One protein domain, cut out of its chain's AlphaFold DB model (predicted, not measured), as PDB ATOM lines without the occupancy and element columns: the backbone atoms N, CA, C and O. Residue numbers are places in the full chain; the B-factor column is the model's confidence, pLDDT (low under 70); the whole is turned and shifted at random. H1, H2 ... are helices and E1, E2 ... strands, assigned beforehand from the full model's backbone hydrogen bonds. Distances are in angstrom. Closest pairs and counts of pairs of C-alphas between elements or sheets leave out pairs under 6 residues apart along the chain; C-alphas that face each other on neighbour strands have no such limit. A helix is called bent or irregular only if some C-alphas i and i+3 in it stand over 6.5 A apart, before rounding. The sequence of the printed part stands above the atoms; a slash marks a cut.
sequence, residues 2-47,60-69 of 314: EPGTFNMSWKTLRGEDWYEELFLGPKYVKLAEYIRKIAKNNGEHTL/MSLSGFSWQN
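Overview. This is residues 2 to 47 and 60 to 69 of the 314 residues of an uncharacterized protein of Mycena chlorophos (UniProt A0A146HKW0). This is a flat model with little regular structure: a long unnamed stretch, residues 2 to 25, loops out to a turn near Leu 13 and folds back to one helix, H1, and a short strand, E1, runs back beside that helix. The printed part has 56 residues, with H1 before E1; the class is mostly helix, but named elements hold only 21 residues. It is only just compact, close to loose, with a radius of gyration of the C-alphas of 11.9 A and spans of 35 by 31 by 15 A.

Arrangement. The closest C-alphas of H1, residues 26 to 42, and E1, residues 65 to 68, are those of Tyr 34 and Ser 66, 6.9 A apart. E1 pairs with no named strand. In H1, 11 of 13 O i to N i+4 pairs are within hydrogen-bond range.

Along the chain. H1 starts at C-alpha 26 (-1.433, 30.981, 7.704) and is 25.0 A long; it is irregular, with C-alphas 27 and 30 8.3 A apart. E1, 10.7 A long, ends at C-alpha 68 (6.870, 39.005, 1.881).

Size, cuts and confidence. The C-alphas farthest apart, of Glu 2 and Asn 42, are 35.4 A apart. Residues 48 to 59 are not printed; C-alphas 47 and 60 are 5.7 A apart across this cut, which lies in the link from H1 to E1. Residues 2 to 22 have pLDDT under 70.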
ATOM      1  N   GLU A   2       3.154  32.692  20.723       32.06
ATOM      2  CA  GLU A   2       3.179  31.231  20.561       32.06
ATOM      3  C   GLU A   2       4.636  30.725  20.521       32.06
ATOM      4  O   GLU A   2       5.445  31.333  19.814       32.06
ATOM      5  N   PRO A   3       4.981  29.657  21.266       32.66
ATOM      6  CA  PRO A   3       6.247  28.940  21.122       32.66
ATOM      7  C   PRO A   3       6.336  28.366  19.704       32.66
ATOM      8  O   PRO A   3       5.398  27.729  19.226       32.66
ATOM      9  N   GLY A   4       7.420  28.683  19.002       34.59
ATOM     10  CA  GLY A   4       7.506  28.564  17.553       34.59
ATOM     11  C   GLY A   4       7.706  27.139  17.041       34.59
ATOM     12  O   GLY A   4       8.686  26.474  17.369       34.59
ATOM     13  N   THR A   5       6.815  26.720  16.145       32.94
ATOM     14  CA  THR A   5       7.102  25.701  15.132       32.94
ATOM     15  C   THR A   5       7.743  26.409  13.942       32.94
ATOM     16  O   THR A   5       7.102  27.243  13.295       32.94
ATOM     17  N   PHE A   6       9.007  26.106  13.662       36.59
ATOM     18  CA  PHE A   6       9.736  26.624  12.507       36.59
ATOM     19  C   PHE A   6      10.163  25.453  11.627       36.59
ATOM     20  O   PHE A   6      10.695  24.462  12.118       36.59
ATOM     21  N   ASN A   7       9.912  25.567  10.324       33.41
ATOM     22  CA  ASN A   7      10.114  24.472   9.384       33.41
ATOM     23  C   ASN A   7      11.254  24.779   8.423       33.41
ATOM     24  O   ASN A   7      11.180  25.687   7.589       33.41
ATOM     25  N   MET A   8      12.308  23.978   8.545       35.12
ATOM     26  CA  MET A   8      13.352  23.809   7.546       35.12
ATOM     27  C   MET A   8      12.915  22.720   6.564       35.12
ATOM     28  O   MET A   8      12.461  21.658   6.970       35.12
ATOM     29  N   SER A   9      13.112  22.920   5.262       42.91
ATOM     30  CA  SER A   9      13.007  21.807   4.316       42.91
ATOM     31  C   SER A   9      14.173  20.843   4.550       42.91
ATOM     32  O   SER A   9      15.329  21.204   4.305       42.91
ATOM     33  N   TRP A  10      13.888  19.620   4.986       42.06
ATOM     34  CA  TRP A  10      14.857  18.529   5.024       42.06
ATOM     35  C   TRP A  10      14.478  17.440   4.024       42.06
ATOM     36  O   TRP A  10      13.311  17.089   3.846       42.06
ATOM     37  N   LYS A  11      15.501  16.869   3.385       42.59
ATOM     38  CA  LYS A  11      15.374  15.557   2.754       42.59
ATOM     39  C   LYS A  11      15.334  14.523   3.867       42.59
ATOM     40  O   LYS A  11      16.201  14.529   4.743       42.59
ATOM     41  N   THR A  12      14.358  13.623   3.835       40.72
ATOM     42  CA  THR A  12      14.376  12.467   4.736       40.72
ATOM     43  C   THR A  12      15.628  11.620   4.466       40.72
ATOM     44  O   THR A  12      16.237  11.707   3.398       40.72
ATOM     45  N   LEU A  13      16.000  10.727   5.393       31.55
ATOM     46  CA  LEU A  13      17.054   9.717   5.162       31.55
ATOM     47  C   LEU A  13      16.799   8.847   3.910       31.55
ATOM     48  O   LEU A  13      17.707   8.167   3.442       31.55
ATOM     49  N   ARG A  14      15.575   8.869   3.367       37.03
ATOM     50  CA  ARG A  14      15.146   8.152   2.158       37.03
ATOM     51  C   ARG A  14      15.230   9.006   0.888       37.03
ATOM     52  O   ARG A  14      14.890   8.529  -0.187       37.03
ATOM     53  N   GLY A  15      15.678  10.257   1.003       48.44
ATOM     54  CA  GLY A  15      15.790  11.199  -0.110       48.44
ATOM     55  C   GLY A  15      14.471  11.853  -0.521       48.44
ATOM     56  O   GLY A  15      14.458  12.582  -1.511       48.44
ATOM     57  N   GLU A  16      13.389  11.617   0.224       50.44
ATOM     58  CA  GLU A  16      12.085  12.221  -0.041       50.44
ATOM     59  C   GLU A  16      12.096  13.676   0.409       50.44
ATOM     60  O   GLU A  16      12.493  13.995   1.535       50.44
ATOM     61  N   ASP A  17      11.647  14.552  -0.479       53.19
ATOM     62  CA  ASP A  17      11.447  15.953  -0.167       53.19
ATOM     63  C   ASP A  17      10.099  16.115   0.533       53.19
ATOM     64  O   ASP A  17       9.040  15.858  -0.045       53.19
ATOM     65  N   TRP A  18      10.139  16.521   1.798       52.41
ATOM     66  CA  TRP A  18       8.935  16.899   2.522       52.41
ATOM     67  C   TRP A  18       8.656  18.380   2.274       52.41
ATOM     68  O   TRP A  18       9.362  19.262   2.766       52.41
ATOM     69  N   TYR A  19       7.629  18.649   1.465       54.62
ATOM     70  CA  TYR A  19       7.099  19.994   1.260       54.62
ATOM     71  C   TYR A  19       6.046  20.246   2.312       54.62
ATOM     72  O   TYR A  19       4.902  19.804   2.213       54.62
ATOM     73  N   GLU A  20       6.439  20.975   3.333       57.94
ATOM     74  CA  GLU A  20       5.567  21.305   4.439       57.94
ATOM     75  C   GLU A  20       4.616  22.463   4.113       57.94
ATOM     76  O   GLU A  20       4.435  23.387   4.899       57.94
ATOM     77  N   GLU A  21       3.953  22.414   2.955       58.56
ATOM     78  CA  GLU A  21       2.845  23.329   2.669       58.56
ATOM     79  C   GLU A  21       1.821  23.312   3.818       58.56
ATOM     80  O   GLU A  21       1.326  24.358   4.223       58.56
ATOM     81  N   LEU A  22       1.584  22.126   4.392       62.91
ATOM     82  CA  LEU A  22       0.681  21.906   5.522       62.91
ATOM     83  C   LEU A  22       1.179  22.481   6.854       62.91
ATOM     84  O   LEU A  22       0.364  22.680   7.750       62.91
ATOM     85  N   PHE A  23       2.481  22.738   7.002       72.50
ATOM     86  CA  PHE A  23       3.038  23.264   8.251       72.50
ATOM     87  C   PHE A  23       3.480  24.725   8.136       72.50
ATOM     88  O   PHE A  23       3.831  25.348   9.139       72.50
ATOM     89  N   LEU A  24       3.440  25.314   6.937       82.38
ATOM     90  CA  LEU A  24       3.538  26.760   6.807       82.38
ATOM     91  C   LEU A  24       2.306  27.390   7.458       82.38
ATOM     92  O   LEU A  24       1.174  27.197   7.019       82.38
ATOM     93  N   GLY A  25       2.536  28.165   8.519       84.56
ATOM     94  CA  GLY A  25       1.462  28.885   9.192       84.56
ATOM     95  C   GLY A  25       0.687  29.798   8.226       84.56
ATOM     96  O   GLY A  25       1.225  30.228   7.199       84.56
ATOM     97  N   PRO A  26      -0.547  30.200   8.577       91.06
ATOM     98  CA  PRO A  26      -1.433  30.981   7.704       91.06
ATOM     99  C   PRO A  26      -0.867  32.353   7.295       91.06
ATOM    100  O   PRO A  26      -1.411  33.021   6.423       91.06
ATOM    101  N   LYS A  27       0.238  32.794   7.903       92.88
ATOM    102  CA  LYS A  27       0.946  34.031   7.550       92.88
ATOM    103  C   LYS A  27       1.830  33.892   6.298       92.88
ATOM    104  O   LYS A  27       2.231  34.909   5.738       92.88
ATOM    105  N   TYR A  28       2.101  32.664   5.848       93.19
ATOM    106  CA  TYR A  28       3.026  32.341   4.755       93.19
ATOM    107  C   TYR A  28       2.326  31.774   3.508       93.19
ATOM    108  O   TYR A  28       2.930  31.025   2.741       93.19
ATOM    109  N   VAL A  29       1.063  32.143   3.263       94.19
ATOM    110  CA  VAL A  29       0.278  31.653   2.107       94.19
ATOM    111  C   VAL A  29       1.001  31.904   0.782       94.19
ATOM    112  O   VAL A  29       1.106  31.002  -0.046       94.19
ATOM    113  N   LYS A  30       1.593  33.092   0.606       95.62
ATOM    114  CA  LYS A  30       2.348  33.439  -0.606       95.62
ATOM    115  C   LYS A  30       3.568  32.532  -0.815       95.62
ATOM    116  O   LYS A  30       3.892  32.189  -1.950       95.62
ATOM    117  N   LEU A  31       4.242  32.123   0.264       93.44
ATOM    118  CA  LEU A  31       5.374  31.195   0.197       93.44
ATOM    119  C   LEU A  31       4.902  29.792  -0.189       93.44
ATOM    120  O   LEU A  31       5.485  29.180  -1.080       93.44
ATOM    121  N   ALA A  32       3.830  29.314   0.442       91.44
ATOM    122  CA  ALA A  32       3.227  28.020   0.141       91.44
ATOM    123  C   ALA A  32       2.820  27.926  -1.340       91.44
ATOM    124  O   ALA A  32       3.178  26.975  -2.037       91.44
ATOM    125  N   GLU A  33       2.152  28.958  -1.861       93.25
ATOM    126  CA  GLU A  33       1.790  29.053  -3.277       93.25
ATOM    127  C   GLU A  33       3.010  29.080  -4.198       93.25
ATOM    128  O   GLU A  33       3.008  28.417  -5.237       93.25
ATOM    129  N   TYR A  34       4.059  29.816  -3.819       93.12
ATOM    130  CA  TYR A  34       5.306  29.864  -4.574       93.12
ATOM    131  C   TYR A  34       5.957  28.480  -4.678       93.12
ATOM    132  O   TYR A  34       6.253  28.036  -5.788       93.12
ATOM    133  N   ILE A  35       6.111  27.775  -3.550       89.88
ATOM    134  CA  ILE A  35       6.676  26.418  -3.487       89.88
ATOM    135  C   ILE A  35       5.852  25.458  -4.352       89.88
ATOM    136  O   ILE A  35       6.402  24.751  -5.199       89.88
ATOM    137  N   ARG A  36       4.520  25.486  -4.214       89.00
ATOM    138  CA  ARG A  36       3.613  24.645  -5.006       89.00
ATOM    139  C   ARG A  36       3.750  24.922  -6.504       89.00
ATOM    140  O   ARG A  36       3.765  23.996  -7.314       89.00
ATOM    141  N   LYS A  37       3.864  26.197  -6.884       92.00
ATOM    142  CA  LYS A  37       4.005  26.630  -8.279       92.00
ATOM    143  C   LYS A  37       5.314  26.137  -8.900       92.00
ATOM    144  O   LYS A  37       5.269  25.601 -10.007       92.00
ATOM    145  N   ILE A  38       6.456  26.304  -8.226       90.69
ATOM    146  CA  ILE A  38       7.757  25.874  -8.772       90.69
ATOM    147  C   ILE A  38       7.865  24.346  -8.855       90.69
ATOM    148  O   ILE A  38       8.364  23.826  -9.856       90.69
ATOM    149  N   ALA A  39       7.303  23.629  -7.876       86.06
ATOM    150  CA  ALA A  39       7.259  22.173  -7.884       86.06
ATOM    151  C   ALA A  39       6.397  21.652  -9.043       86.06
ATOM    152  O   ALA A  39       6.822  20.771  -9.788       86.06
ATOM    153  N   LYS A  40       5.211  22.240  -9.254       87.56
ATOM    154  CA  LYS A  40       4.290  21.830 -10.322       87.56
ATOM    155  C   LYS A  40       4.819  22.135 -11.724       87.56
ATOM    156  O   LYS A  40       4.628  21.326 -12.626       87.56
ATOM    157  N   ASN A  41       5.416  23.308 -11.925       89.25
ATOM    158  CA  ASN A  41       5.776  23.766 -13.266       89.25
ATOM    159  C   ASN A  41       7.124  23.216 -13.735       89.25
ATOM    160  O   ASN A  41       7.261  22.884 -14.910       89.25
ATOM    161  N   ASN A  42       8.103  23.124 -12.830       82.44
ATOM    162  CA  ASN A  42       9.488  22.847 -13.203       82.44
ATOM    163  C   ASN A  42      10.057  21.594 -12.522       82.44
ATOM    164  O   ASN A  42      11.194  21.223 -12.800       82.44
ATOM    165  N   GLY A  43       9.315  20.969 -11.598       81.38
ATOM    166  CA  GLY A  43       9.883  19.958 -10.700       81.38
ATOM    167  C   GLY A  43      10.996  20.524  -9.810       81.38
ATOM    168  O   GLY A  43      11.839  19.775  -9.330       81.38
ATOM    169  N   GLU A  44      11.036  21.848  -9.629       80.81
ATOM    170  CA  GLU A  44      12.079  22.548  -8.880       80.81
ATOM    171  C   GLU A  44      11.716  22.701  -7.406       80.81
ATOM    172  O   GLU A  44      10.548  22.653  -7.008       80.81
ATOM    173  N   HIS A  45      12.739  22.954  -6.590       81.38
ATOM    174  CA  HIS A  45      12.606  23.209  -5.159       81.38
ATOM    175  C   HIS A  45      13.236  24.553  -4.807       81.38
ATOM    176  O   HIS A  45      14.047  25.106  -5.558       81.38
ATOM    177  N   THR A  46      12.861  25.095  -3.653       79.00
ATOM    178  CA  THR A  46      13.533  26.274  -3.110       79.00
ATOM    179  C   THR A  46      14.968  25.907  -2.751       79.00
ATOM    180  O   THR A  46      15.204  24.939  -2.035       79.00
ATOM    181  N   LEU A  47      15.923  26.693  -3.232       82.00
ATOM    182  CA  LEU A  47      17.344  26.534  -2.929       82.00
ATOM    183  C   LEU A  47      17.689  27.098  -1.554       82.00
ATOM    184  O   LEU A  47      18.578  26.599  -0.866       82.00
ATOM    185  N   MET A  60      14.495  31.765  -2.670       92.62
ATOM    186  CA  MET A  60      14.994  31.629  -4.039       92.62
ATOM    187  C   MET A  60      14.838  30.196  -4.552       92.62
ATOM    188  O   MET A  60      15.013  29.231  -3.808       92.62
ATOM    189  N   SER A  61      14.561  30.064  -5.843       91.31
ATOM    190  CA  SER A  61      14.676  28.835  -6.635       91.31
ATOM    191  C   SER A  61      15.557  29.106  -7.862       91.31
ATOM    192  O   SER A  61      16.041  30.221  -8.053       91.31
ATOM    193  N   LEU A  62      15.765  28.101  -8.717       87.81
ATOM    194  CA  LEU A  62      16.439  28.309 -10.007       87.81
ATOM    195  C   LEU A  62      15.607  29.203 -10.942       87.81
ATOM    196  O   LEU A  62      16.152  29.992 -11.710       87.81
ATOM    197  N   SER A  63      14.283  29.095 -10.847       90.31
ATOM    198  CA  SER A  63      13.311  29.832 -11.658       90.31
ATOM    199  C   SER A  63      12.971  31.243 -11.173       90.31
ATOM    200  O   SER A  63      12.367  32.004 -11.934       90.31
ATOM    201  N   GLY A  64      13.324  31.626  -9.943       93.62
ATOM    202  CA  GLY A  64      13.041  32.974  -9.459       93.62
ATOM    203  C   GLY A  64      13.149  33.168  -7.953       93.62
ATOM    204  O   GLY A  64      13.833  32.432  -7.243       93.62
ATOM    205  N   PHE A  65      12.457  34.201  -7.474       95.25
ATOM    206  CA  PHE A  65      12.468  34.631  -6.080       95.25
ATOM    207  C   PHE A  65      11.044  34.923  -5.603       95.25
ATOM    208  O   PHE A  65      10.200  35.373  -6.380       95.25
ATOM    209  N   SER A  66      10.795  34.738  -4.308       96.44
ATOM    210  CA  SER A  66       9.587  35.224  -3.641       96.44
ATOM    211  C   SER A  66       9.933  35.778  -2.268       96.44
ATOM    212  O   SER A  66      10.760  35.228  -1.552       96.44
ATOM    213  N   TRP A  67       9.251  36.844  -1.869       97.62
ATOM    214  CA  TRP A  67       9.389  37.436  -0.543       97.62
ATOM    215  C   TRP A  67       8.075  38.054  -0.067       97.62
ATOM    216  O   TRP A  67       7.161  38.295  -0.868       97.62
ATOM    217  N   GLN A  68       7.985  38.313   1.233       97.56
ATOM    218  CA  GLN A  68       6.870  39.005   1.881       97.56
ATOM    219  C   GLN A  68       7.386  39.753   3.111       97.56
ATOM    220  O   GLN A  68       8.301  39.269   3.776       97.56
ATOM    221  N   ASN A  69       6.774  40.901   3.416       97.00
ATOM    222  CA  ASN A  69       7.006  41.688   4.633       97.00
ATOM    223  C   ASN A  69       8.487  42.008   4.915       97.00
ATOM    224  O   ASN A  69       8.900  42.037   6.071       97.00
TER     225      ASN A  69